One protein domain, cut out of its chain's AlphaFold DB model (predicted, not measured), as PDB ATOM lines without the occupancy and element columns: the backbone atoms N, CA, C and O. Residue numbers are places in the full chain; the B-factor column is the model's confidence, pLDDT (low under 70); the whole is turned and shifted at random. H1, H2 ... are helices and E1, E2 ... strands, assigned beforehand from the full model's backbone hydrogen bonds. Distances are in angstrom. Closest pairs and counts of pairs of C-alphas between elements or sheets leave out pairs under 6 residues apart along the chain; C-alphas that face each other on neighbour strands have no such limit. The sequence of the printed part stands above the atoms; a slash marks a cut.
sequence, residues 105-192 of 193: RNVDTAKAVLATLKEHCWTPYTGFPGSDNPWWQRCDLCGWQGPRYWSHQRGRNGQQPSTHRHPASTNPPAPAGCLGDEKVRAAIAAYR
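This is residues 105 to 192 of the 193 residues of an uncharacterized protein of Streptomyces sp. A2-16 (UniProt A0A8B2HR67). A small, twisted three-stranded sheet is grazed by a long helix, H1, near its edge strand E1, and a long stretch without named elements, residues 154 to 180, loops away from the short helix H2 and leads to H3, a helix set well away from the sheet. The 88 printed residues include three named helices and three named strands, in the order H1, E1, E2, E3, H2, H3, and the sheet, in the order E1, E2, E3, is all antiparallel. The class is mixed, helices and strands, though under half of the residues, 38 of 88, are in named elements. The whole is compact, with a radius of gyration of the C-alphas of 12.6 A and spans of 36 by 30 by 17 A.

H1, residues 105 to 119, is on the sheet of E1, residues 122 to 124, E2, residues 135 to 139, and E3, residues 145 to 148, but only grazes it with residues 114 to 118. The closest C-alphas of H1 and E1 are those of Leu 117 and Thr 123, 7.0 A apart. The strands form a meander, each the antiparallel neighbour of the one before. E1 and E2 are a hairpin at 142 degrees between directions, with N 123 and O 138 within hydrogen-bond range at 2.9 A. E2 and E3 are a hairpin at 131 degrees, with N 137 and O 146 at 3.0 A and N 148 and O 135 at 2.8 A. The sheet is only just strongly twisted, with C-alphas up to 4.0 A off its best plane. H2, residues 150 to 153, is not on the sheet. It is close to H1 but not clearly touching, the closest C-alphas being those of Val 113 and Trp 150, 7.9 A apart. H3, residues 181 to 187, is apart from H1, H2 and the three strands. Every O i to N i+4 pair is within hydrogen-bond range in H1 and H3; H2 is too short for such a pair, and its one O i to N i+3 pair is within range.

H1 begins at C-alpha 105 (120.859, 145.814, 113.873) and is 21.4 A long. E1 measures 6.5 A, E2 12.3 A from C-alpha 135 (132.049, 158.815, 121.851), and E3 9.2 A. H2 measures 4.9 A. H3 measures 10.0 A and ends at C-alpha 187 (129.646, 151.896, 143.402).

The two C-alphas farthest apart are those of Arg 105 and Thr 170, at 37.8 A. The printed part has no cut. The link from H2 to H3, 27 residues, is long; within it residues 169 to 170 pair antiparallel with residues 173 to 174. The mean pLDDT of the printed part is 94.5, and no printed residue is under 70.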
ATOM      1  N   ARG A 105     119.622 146.259 113.214       97.75
ATOM      2  CA  ARG A 105     120.859 145.814 113.873       97.75
ATOM      3  C   ARG A 105     121.516 146.941 114.674       97.75
ATOM      4  O   ARG A 105     121.916 146.722 115.816       97.75
ATOM      5  N   ASN A 106     121.638 148.128 114.083       97.88
ATOM      6  CA  ASN A 106     122.239 149.288 114.737       97.88
ATOM      7  C   ASN A 106     121.377 149.788 115.902       97.88
ATOM      8  O   ASN A 106     121.923 150.093 116.956       97.88
ATOM      9  N   VAL A 107     120.051 149.803 115.745       98.50
ATOM     10  CA  VAL A 107     119.099 150.164 116.808       98.50
ATOM     11  C   VAL A 107     119.183 149.190 117.984       98.50
ATOM     12  O   VAL A 107     119.335 149.628 119.122       98.50
ATOM     13  N   ASP A 108     119.134 147.883 117.722       98.44
ATOM     14  CA  ASP A 108     119.193 146.847 118.760       98.44
ATOM     15  C   ASP A 108     120.540 146.890 119.497       98.44
ATOM     16  O   ASP A 108     120.583 146.853 120.727       98.44
ATOM     17  N   THR A 109     121.640 147.079 118.755       97.56
ATOM     18  CA  THR A 109     122.973 147.265 119.348       97.56
ATOM     19  C   THR A 109     123.009 148.516 120.223       97.56
ATOM     20  O   THR A 109     123.432 148.437 121.369       97.56
ATOM     21  N   ALA A 110     122.548 149.666 119.721       98.19
ATOM     22  CA  ALA A 110     122.579 150.920 120.469       98.19
ATOM     23  C   ALA A 110     121.781 150.835 121.776       98.19
ATOM     24  O   ALA A 110     122.256 151.302 122.807       98.19
ATOM     25  N   LYS A 111     120.610 150.183 121.764       98.31
ATOM     26  CA  LYS A 111     119.803 149.961 122.974       98.31
ATOM     27  C   LYS A 111     120.550 149.141 124.022       98.31
ATOM     28  O   LYS A 111     120.593 149.547 125.179       98.31
ATOM     29  N   ALA A 112     121.160 148.026 123.616       96.81
ATOM     30  CA  ALA A 112     121.954 147.196 124.520       96.81
ATOM     31  C   ALA A 112     123.149 147.977 125.091       96.81
ATOM     32  O   ALA A 112     123.382 147.963 126.294       96.81
ATOM     33  N   VAL A 113     123.856 148.729 124.243       97.00
ATOM     34  CA  VAL A 113     124.998 149.550 124.662       97.00
ATOM     35  C   VAL A 113     124.592 150.635 125.657       97.00
ATOM     36  O   VAL A 113     125.279 150.818 126.658       97.00
ATOM     37  N   LEU A 114     123.490 151.351 125.419       96.88
ATOM     38  CA  LEU A 114     123.008 152.383 126.342       96.88
ATOM     39  C   LEU A 114     122.574 151.800 127.691       96.88
ATOM     40  O   LEU A 114     122.837 152.416 128.723       96.88
ATOM     41  N   ALA A 115     121.956 150.614 127.697       95.44
ATOM     42  CA  ALA A 115     121.638 149.909 128.936       95.44
ATOM     43  C   ALA A 115     122.916 149.598 129.733       95.44
ATOM     44  O   ALA A 115     123.010 149.971 130.902       95.44
ATOM     45  N   THR A 116     123.944 149.045 129.082       95.06
ATOM     46  CA  THR A 116     125.219 148.748 129.749       95.06
ATOM     47  C   THR A 116     125.977 150.009 130.176       95.06
ATOM     48  O   THR A 116     126.572 150.033 131.251       95.06
ATOM     49  N   LEU A 117     125.950 151.100 129.399       95.88
ATOM     50  CA  LEU A 117     126.532 152.373 129.848       95.88
ATOM     51  C   LEU A 117     125.877 152.862 131.141       95.88
ATOM     52  O   LEU A 117     126.586 153.265 132.063       95.88
ATOM     53  N   LYS A 118     124.545 152.775 131.229       95.38
ATOM     54  CA  LYS A 118     123.802 153.140 132.436       95.38
ATOM     55  C   LYS A 118     124.191 152.257 133.624       95.38
ATOM     56  O   LYS A 118     124.461 152.788 134.698       95.38
ATOM     57  N   GLU A 119     124.270 150.941 133.430       94.81
ATOM     58  CA  GLU A 119     124.725 149.984 134.455       94.81
ATOM     59  C   GLU A 119     126.134 150.309 134.966       94.81
ATOM     60  O   GLU A 119     126.407 150.190 136.159       94.81
ATOM     61  N   HIS A 120     127.014 150.787 134.083       95.44
ATOM     62  CA  HIS A 120     128.375 151.195 134.420       95.44
ATOM     63  C   HIS A 120     128.529 152.697 134.700       95.44
ATOM     64  O   HIS A 120     129.664 153.177 134.699       95.44
ATOM     65  N   CYS A 121     127.453 153.440 134.976       96.75
ATOM     66  CA  CYS A 121     127.486 154.856 135.379       96.75
ATOM     67  C   CYS A 121     128.193 155.786 134.369       96.75
ATOM     68  O   CYS A 121     129.096 156.554 134.726       96.75
ATOM     69  N   TRP A 122     127.822 155.666 133.096       97.25
ATOM     70  CA  TRP A 122     128.238 156.559 132.018       97.25
ATOM     71  C   TRP A 122     127.032 157.227 131.362       97.25
ATOM     72  O   TRP A 122     126.072 156.557 130.981       97.25
ATOM     73  N   THR A 123     127.142 158.534 131.126       97.19
ATOM     74  CA  THR A 123     126.144 159.326 130.397       97.19
ATOM     75  C   THR A 123     126.730 159.805 129.061       97.19
ATOM     76  O   THR A 123     127.682 160.588 129.072       97.19
ATOM     77  N   PRO A 124     126.221 159.361 127.897       97.25
ATOM     78  CA  PRO A 124     126.673 159.852 126.595       97.25
ATOM     79  C   PRO A 124     126.068 161.213 126.250       97.25
ATOM     80  O   PRO A 124     124.957 161.516 126.660       97.25
ATOM     81  N   TYR A 125     126.795 162.034 125.484       96.75
ATOM     82  CA  TYR A 125     126.316 163.362 125.056       96.75
ATOM     83  C   TYR A 125     125.811 163.363 123.610       96.75
ATOM     84  O   TYR A 125     125.131 164.287 123.174       96.75
ATOM     85  N   THR A 126     126.158 162.327 122.854       95.31
ATOM     86  CA  THR A 126     125.744 162.117 121.466       95.31
ATOM     87  C   THR A 126     125.195 160.704 121.308       95.31
ATOM     88  O   THR A 126     125.382 159.857 122.185       95.31
ATOM     89  N   GLY A 127     124.523 160.418 120.194       96.88
ATOM     90  CA  GLY A 127     124.055 159.060 119.925       96.88
ATOM     91  C   GLY A 127     125.185 158.068 119.672       96.88
ATOM     92  O   GLY A 127     126.306 158.457 119.346       96.88
ATOM     93  N   PHE A 128     124.888 156.773 119.809       97.88
ATOM     94  CA  PHE A 128     125.891 155.715 119.690       97.88
ATOM     95  C   PHE A 128     126.569 155.752 118.307       97.88
ATOM     96  O   PHE A 128     125.875 155.573 117.299       97.88
ATOM     97  N   PRO A 129     127.901 155.945 118.228       97.31
ATOM     98  CA  PRO A 129     128.623 156.045 116.962       97.31
ATOM     99  C   PRO A 129     129.153 154.690 116.480       97.31
ATOM    100  O   PRO A 129     129.945 154.634 115.548       97.31
ATOM    101  N   GLY A 130     128.767 153.589 117.130       96.75
ATOM    102  CA  GLY A 130     129.374 152.276 116.944       96.75
ATOM    103  C   GLY A 130     130.624 152.056 117.806       96.75
ATOM    104  O   GLY A 130     131.014 152.884 118.625       96.75
ATOM    105  N   SER A 131     131.219 150.863 117.695       93.75
ATOM    106  CA  SER A 131     132.179 150.374 118.699       93.75
ATOM    107  C   SER A 131     133.565 151.018 118.659       93.75
ATOM    108  O   SER A 131     134.250 151.038 119.682       93.75
ATOM    109  N   ASP A 132     134.008 151.438 117.478       91.94
ATOM    110  CA  ASP A 132     135.382 151.839 117.170       91.94
ATOM    111  C   ASP A 132     135.508 153.319 116.787       91.94
ATOM    112  O   ASP A 132     136.517 153.709 116.205       91.94
ATOM    113  N   ASN A 133     134.509 154.124 117.150       96.06
ATOM    114  CA  ASN A 133     134.524 155.575 117.008       96.06
ATOM    115  C   ASN A 133     134.575 156.252 118.390       96.06
ATOM    116  O   ASN A 133     134.035 155.690 119.354       96.06
ATOM    117  N   PRO A 134     135.203 157.437 118.500       95.94
ATOM    118  CA  PRO A 134     135.149 158.247 119.709       95.94
ATOM    119  C   PRO A 134     133.707 158.600 120.060       95.94
ATOM    120  O   PRO A 134     132.914 158.983 119.201       95.94
ATOM    121  N   TRP A 135     133.367 158.487 121.338       96.75
ATOM    122  CA  TRP A 135     132.049 158.815 121.851       96.75
ATOM    123  C   TRP A 135     132.192 159.704 123.078       96.75
ATOM    124  O   TRP A 135     132.755 159.275 124.087       96.75
ATOM    125  N   TRP A 136     131.722 160.948 122.985       96.81
ATOM    126  CA  TRP A 136     131.791 161.890 124.096       96.81
ATOM    127  C   TRP A 136     130.827 161.487 125.212       96.81
ATOM    128  O   TRP A 136     129.625 161.313 124.984       96.81
ATOM    129  N   GLN A 137     131.368 161.308 126.413       97.19
ATOM    130  CA  GLN A 137     130.644 160.792 127.572       97.19
ATOM    131  C   GLN A 137     131.073 161.511 128.849       97.19
ATOM    132  O   GLN A 137     132.193 162.016 128.948       97.19
ATOM    133  N   ARG A 138     130.196 161.477 129.854       97.44
ATOM    134  CA  ARG A 138     130.469 161.840 131.242       97.44
ATOM    135  C   ARG A 138     130.519 160.595 132.121       97.44
ATOM    136  O   ARG A 138     129.658 159.723 132.022       97.44
ATOM    137  N   CYS A 139     131.502 160.536 133.013       97.75
ATOM    138  CA  CYS A 139     131.551 159.568 134.104       97.75
ATOM    139  C   CYS A 139     130.659 160.052 135.252       97.75
ATOM    140  O   CYS A 139     130.970 161.064 135.880       97.75
ATOM    141  N   ASP A 140     129.597 159.321 135.584       97.19
ATOM    142  CA  ASP A 140     128.650 159.755 136.622       97.19
ATOM    143  C   ASP A 140     129.187 159.569 138.053       97.19
ATOM    144  O   ASP A 140     128.596 160.066 139.005       97.19
ATOM    145  N   LEU A 141     130.338 158.904 138.214       96.94
ATOM    146  CA  LEU A 141     130.987 158.715 139.516       96.94
ATOM    147  C   LEU A 141     131.854 159.904 139.955       96.94
ATOM    148  O   LEU A 141     132.011 160.132 141.150       96.94
ATOM    149  N   CYS A 142     132.473 160.625 139.015       96.56
ATOM    150  CA  CYS A 142     133.403 161.717 139.342       96.56
ATOM    151  C   CYS A 142     133.277 162.954 138.442       96.56
ATOM    152  O   CYS A 142     134.042 163.900 138.593       96.56
ATOM    153  N   GLY A 143     132.347 162.951 137.486       96.44
ATOM    154  CA  GLY A 143     132.079 164.089 136.613       96.44
ATOM    155  C   GLY A 143     133.020 164.244 135.419       96.44
ATOM    156  O   GLY A 143     132.752 165.124 134.608       96.44
ATOM    157  N   TRP A 144     134.065 163.414 135.263       97.62
ATOM    158  CA  TRP A 144     134.973 163.454 134.100       97.62
ATOM    159  C   TRP A 144     134.202 163.479 132.775       97.62
ATOM    160  O   TRP A 144     133.228 162.741 132.635       97.62
ATOM    161  N   GLN A 145     134.666 164.269 131.802       96.75
ATOM    162  CA  GLN A 145     134.083 164.357 130.460       96.75
ATOM    163  C   GLN A 145     135.160 164.180 129.391       96.75
ATOM    164  O   GLN A 145     136.260 164.717 129.522       96.75
ATOM    165  N   GLY A 146     134.833 163.448 128.328       96.12
ATOM    166  CA  GLY A 146     135.728 163.279 127.188       96.12
ATOM    167  C   GLY A 146     135.370 162.095 126.289       96.12
ATOM    168  O   GLY A 146     134.375 161.400 126.522       96.12
ATOM    169  N   PRO A 147     136.187 161.833 125.252       95.94
ATOM    170  CA  PRO A 147     135.950 160.742 124.322       95.94
ATOM    171  C   PRO A 147     136.281 159.384 124.951       95.94
ATOM    172  O   PRO A 147     137.341 159.180 125.549       95.94
ATOM    173  N   ARG A 148     135.386 158.414 124.762       96.06
ATOM    174  CA  ARG A 148     135.592 156.997 125.078       96.06
ATOM    175  C   ARG A 148     135.201 156.127 123.892       96.06
ATOM    176  O   ARG A 148     134.393 156.516 123.061       96.06
ATOM    177  N   TYR A 149     135.733 154.911 123.851       95.00
ATOM    178  CA  TYR A 149     135.375 153.915 122.841       95.00
ATOM    179  C   TYR A 149     134.583 152.796 123.496       95.00
ATOM    180  O   TYR A 149     135.017 152.239 124.508       95.00
ATOM    181  N   TRP A 150     133.445 152.421 122.916       95.06
ATOM    182  CA  TRP A 150     132.650 151.309 123.443       95.06
ATOM    183  C   TRP A 150     133.436 149.984 123.449       95.06
ATOM    184  O   TRP A 150     133.295 149.168 124.358       95.06
ATOM    185  N   SER A 151     134.361 149.794 122.502       91.00
ATOM    186  CA  SER A 151     135.272 148.641 122.474       91.00
ATOM    187  C   SER A 151     136.172 148.476 123.704       91.00
ATOM    188  O   SER A 151     136.700 147.378 123.916       91.00
ATOM    189  N   HIS A 152     136.339 149.530 124.504       89.69
ATOM    190  CA  HIS A 152     137.087 149.523 125.764       89.69
ATOM    191  C   HIS A 152     136.176 149.458 126.998       89.69
ATOM    192  O   HIS A 152     136.670 149.260 128.102       89.69
ATOM    193  N   GLN A 153     134.861 149.619 126.822       92.44
ATOM    194  CA  GLN A 153     133.884 149.704 127.912       92.44
ATOM    195  C   GLN A 153     132.999 148.462 128.049       92.44
ATOM    196  O   GLN A 153     132.374 148.282 129.081       92.44
ATOM    197  N   ARG A 154     132.963 147.586 127.042       88.19
ATOM    198  CA  ARG A 154     132.057 146.425 127.002       88.19
ATOM    199  C   ARG A 154     132.559 145.149 127.692       88.19
ATOM    200  O   ARG A 154     131.958 144.097 127.505       88.19
ATOM    201  N   GLY A 155     133.704 145.205 128.377       84.94
ATOM    202  CA  GLY A 155     134.402 143.993 128.815       84.94
ATOM    203  C   GLY A 155     134.905 143.135 127.639       84.94
ATOM    204  O   GLY A 155     134.681 143.451 126.466       84.94
ATOM    205  N   ARG A 156     135.650 142.060 127.911       85.12
ATOM    206  CA  ARG A 156     136.087 141.088 126.883       85.12
ATOM    207  C   ARG A 156     136.077 139.680 127.469       85.12
ATOM    208  O   ARG A 156     136.415 139.507 128.631       85.12
ATOM    209  N   ASN A 157     135.727 138.681 126.656       85.69
ATOM    210  CA  ASN A 157     135.769 137.259 127.031       85.69
ATOM    211  C   ASN A 157     134.991 136.934 128.325       85.69
ATOM    212  O   ASN A 157     135.486 136.208 129.180       85.69
ATOM    213  N   GLY A 158     133.798 137.518 128.483       80.19
ATOM    214  CA  GLY A 158     132.948 137.325 129.666       80.19
ATOM    215  C   GLY A 158     133.397 138.084 130.919       80.19
ATOM    216  O   GLY A 158     132.758 137.960 131.953       80.19
ATOM    217  N   GLN A 159     134.475 138.870 130.839       87.19
ATOM    218  CA  GLN A 159     134.978 139.671 131.954       87.19
ATOM    219  C   GLN A 159     134.396 141.080 131.944       87.19
ATOM    220  O   GLN A 159     134.178 141.659 130.876       87.19
ATOM    221  N   GLN A 160     134.252 141.657 133.135       90.25
ATOM    222  CA  GLN A 160     133.872 143.056 133.321       90.25
ATOM    223  C   GLN A 160     134.930 144.025 132.742       90.25
ATOM    224  O   GLN A 160     136.116 143.681 132.664       90.25
ATOM    225  N   PRO A 161     134.548 145.246 132.318       92.12
ATOM    226  CA  PRO A 161     135.499 146.252 131.848       92.12
ATOM    227  C   PRO A 161     136.437 146.726 132.965       92.12
ATOM    228  O   PRO A 161     136.117 146.634 134.146       92.12
ATOM    229  N   SER A 162     137.589 147.293 132.597       92.12
ATOM    230  CA  SER A 162     138.545 147.829 133.575       92.12
ATOM    231  C   SER A 162     137.912 148.875 134.501       92.12
ATOM    232  O   SER A 162     137.145 149.733 134.058       92.12
ATOM    233  N   THR A 163     138.288 148.835 135.779       94.56
ATOM    234  CA  THR A 163     137.958 149.862 136.779       94.56
ATOM    235  C   THR A 163     138.756 151.152 136.567       94.56
ATOM    236  O   THR A 163     138.346 152.208 137.047       94.56
ATOM    237  N   HIS A 164     139.828 151.116 135.762       94.12
ATOM    238  CA  HIS A 164     140.470 152.316 135.229       94.12
ATOM    239  C   HIS A 164     139.610 152.928 134.112       94.12
ATOM    240  O   HIS A 164     139.695 152.568 132.934       94.12
ATOM    241  N   ARG A 165     138.746 153.867 134.500       94.50
ATOM    242  CA  ARG A 165     137.645 154.362 133.659       94.50
ATOM    243  C   ARG A 165     138.043 155.431 132.644       94.50
ATOM    244  O   ARG A 165     137.518 155.421 131.534       94.50
ATOM    245  N   HIS A 166     138.942 156.345 132.998       95.75
ATOM    246  CA  HIS A 166     139.342 157.487 132.165       95.75
ATOM    247  C   HIS A 166     140.705 158.058 132.601       95.75
ATOM    248  O   HIS A 166     141.117 157.830 133.743       95.75
ATOM    249  N   PRO A 167     141.404 158.811 131.726       95.62
ATOM    250  CA  PRO A 167     142.585 159.579 132.124       95.62
ATOM    251  C   PRO A 167     142.224 160.702 133.111       95.62
ATOM    252  O   PRO A 167     141.046 160.983 133.352       95.62
ATOM    253  N   ALA A 168     143.242 161.358 133.673       95.56
ATOM    254  CA  ALA A 168     143.032 162.580 134.442       95.56
ATOM    255  C   ALA A 168     142.460 163.693 133.548       95.56
ATOM    256  O   ALA A 168     142.751 163.749 132.351       95.56
ATOM    257  N   SER A 169     141.671 164.585 134.140       94.62
ATOM    258  CA  SER A 169     141.232 165.830 133.509       94.62
ATOM    259  C   SER A 169     141.386 166.989 134.485       94.62
ATOM    260  O   SER A 169     141.188 166.826 135.688       94.62
ATOM    261  N   THR A 170     141.734 168.161 133.962       93.50
ATOM    262  CA  THR A 170     141.736 169.424 134.707       93.50
ATOM    263  C   THR A 170     140.408 170.168 134.583       93.50
ATOM    264  O   THR A 170     140.145 171.060 135.385       93.50
ATOM    265  N   ASN A 171     139.560 169.809 133.613       88.31
ATOM    266  CA  ASN A 171     138.264 170.444 133.401       88.31
ATOM    267  C   ASN A 171     137.233 169.465 132.784       88.31
ATOM    268  O   ASN A 171     137.376 169.098 131.616       88.31
ATOM    269  N   PRO A 172     136.198 169.043 133.535       89.31
ATOM    270  CA  PRO A 172     136.099 169.193 134.986       89.31
ATOM    271  C   PRO A 172     137.239 168.426 135.686       89.31
ATOM    272  O   PRO A 172     137.679 167.396 135.163       89.31
ATOM    273  N   PRO A 173     137.735 168.900 136.845       93.81
ATOM    274  CA  PRO A 173     138.775 168.201 137.589       93.81
ATOM    275  C   PRO A 173     138.357 166.769 137.922       93.81
ATOM    276  O   PRO A 173     137.351 166.546 138.592       93.81
ATOM    277  N   ALA A 174     139.142 165.796 137.465       95.31
ATOM    278  CA  ALA A 174     138.929 164.389 137.766       95.31
ATOM    279  C   ALA A 174     140.265 163.626 137.788       95.31
ATOM    280  O   ALA A 174     141.107 163.826 136.907       95.31
ATOM    281  N   PRO A 175     140.473 162.727 138.766       94.62
ATOM    282  CA  PRO A 175     141.688 161.923 138.857       94.62
ATOM    283  C   PRO A 175     141.793 160.897 137.720       94.62
ATOM    284  O   PRO A 175     140.788 160.436 137.166       94.62
ATOM    285  N   ALA A 176     143.024 160.483 137.406       94.94
ATOM    286  CA  ALA A 176     143.250 159.333 136.537       94.94
ATOM    287  C   ALA A 176     142.676 158.068 137.188       94.94
ATOM    288  O   ALA A 176     142.915 157.803 138.361       94.94
ATOM    289  N   GLY A 177     141.931 157.277 136.419       92.19
ATOM    290  CA  GLY A 177     141.326 156.044 136.920       92.19
ATOM    291  C   GLY A 177     140.083 156.239 137.794       92.19
ATOM    292  O   GLY A 177     139.638 155.269 138.397       92.19
ATOM    293  N   CYS A 178     139.471 157.433 137.816       96.12
ATOM    294  CA  CYS A 178     138.262 157.725 138.603       96.12
ATOM    295  C   CYS A 178     138.519 157.645 140.125       96.12
ATOM    296  O   CYS A 178     139.568 158.052 140.608       96.12
ATOM    297  N   LEU A 179     137.558 157.144 140.904       94.88
ATOM    298  CA  LEU A 179     137.605 157.089 142.369       94.88
ATOM    299  C   LEU A 179     138.609 156.056 142.933       94.88
ATOM    300  O   LEU A 179     138.716 155.933 144.152       94.88
ATOM    301  N   GLY A 180     139.313 155.311 142.073       94.56
ATOM    302  CA  GLY A 180     140.119 154.142 142.435       94.56
ATOM    303  C   GLY A 180     139.319 152.832 142.406       94.56
ATOM    304  O   GLY A 180     138.093 152.833 142.537       94.56
ATOM    305  N   ASP A 181     140.019 151.709 142.230       94.31
ATOM    306  CA  ASP A 181     139.412 150.411 141.900       94.31
ATOM    307  C   ASP A 181     138.364 149.934 142.912       94.31
ATOM    308  O   ASP A 181     137.262 149.551 142.521       94.31
ATOM    309  N   GLU A 182     138.675 149.990 144.208       95.12
ATOM    310  CA  GLU A 182     137.776 149.535 145.275       95.12
ATOM    311  C   GLU A 182     136.462 150.327 145.287       95.12
ATOM    312  O   GLU A 182     135.374 149.750 145.272       95.12
ATOM    313  N   LYS A 183     136.552 151.661 145.224       96.06
ATOM    314  CA  LYS A 183     135.376 152.541 145.225       96.06
ATOM    315  C   LYS A 183     134.540 152.375 143.962       96.06
ATOM    316  O   LYS A 183     133.316 152.408 144.036       96.06
ATOM    317  N   VAL A 184     135.180 152.161 142.810       96.25
ATOM    318  CA  VAL A 184     134.476 151.870 141.553       96.25
ATOM    319  C   VAL A 184     133.704 150.549 141.652       96.25
ATOM    320  O   VAL A 184     132.531 150.515 141.285       96.25
ATOM    321  N   ARG A 185     134.320 149.483 142.183       95.50
ATOM    322  CA  ARG A 185     133.653 148.181 142.378       95.50
ATOM    323  C   ARG A 185     132.505 148.258 143.381       95.50
ATOM    324  O   ARG A 185     131.474 147.634 143.169       95.50
ATOM    325  N   ALA A 186     132.661 149.044 144.444       95.19
ATOM    326  CA  ALA A 186     131.601 149.259 145.423       95.19
ATOM    327  C   ALA A 186     130.400 150.016 144.824       95.19
ATOM    328  O   ALA A 186     129.251 149.685 145.130       95.19
ATOM    329  N   ALA A 187     130.663 151.011 143.969       95.25
ATOM    330  CA  ALA A 187     129.646 151.896 143.402       95.25
ATOM    331  C   ALA A 187     128.829 151.270 142.258       95.25
ATOM    332  O   ALA A 187     127.661 151.614 142.089       95.25
ATOM    333  N   ILE A 188     129.417 150.369 141.468       95.12
ATOM    334  CA  ILE A 188     128.769 149.781 140.288       95.12
ATOM    335  C   ILE A 188     128.366 148.340 140.582       95.12
ATOM    336  O   ILE A 188     129.215 147.478 140.805       95.12
ATOM    337  N   ALA A 189     127.059 148.075 140.525       91.94
ATOM    338  CA  ALA A 189     126.493 146.770 140.857       91.94
ATOM    339  C   ALA A 189     127.085 145.627 140.021       91.94
ATOM    340  O   ALA A 189     127.430 144.600 140.591       91.94
ATOM    341  N   ALA A 190     127.305 145.855 138.722       90.00
ATOM    342  CA  ALA A 190     127.830 144.855 137.793       90.00
ATOM    343  C   ALA A 190     129.223 144.301 138.164       90.00
ATOM    344  O   ALA A 190     129.608 143.250 137.672       90.00
ATOM    345  N   TYR A 191     130.007 144.973 139.016       90.69
ATOM    346  CA  TYR A 191     131.306 144.446 139.468       90.69
ATOM    347  C   TYR A 191     131.225 143.491 140.661       90.69
ATOM    348  O   TYR A 191     132.269 142.999 141.097       90.69
ATOM    349  N   ARG A 192     130.035 143.300 141.235       83.69
ATOM    350  CA  ARG A 192     129.819 142.482 142.435       83.69
ATOM    351  C   ARG A 192     129.264 141.090 142.120       83.69
ATOM    352  O   ARG A 192     129.206 140.272 143.034       83.69
TER     353      ARG A 192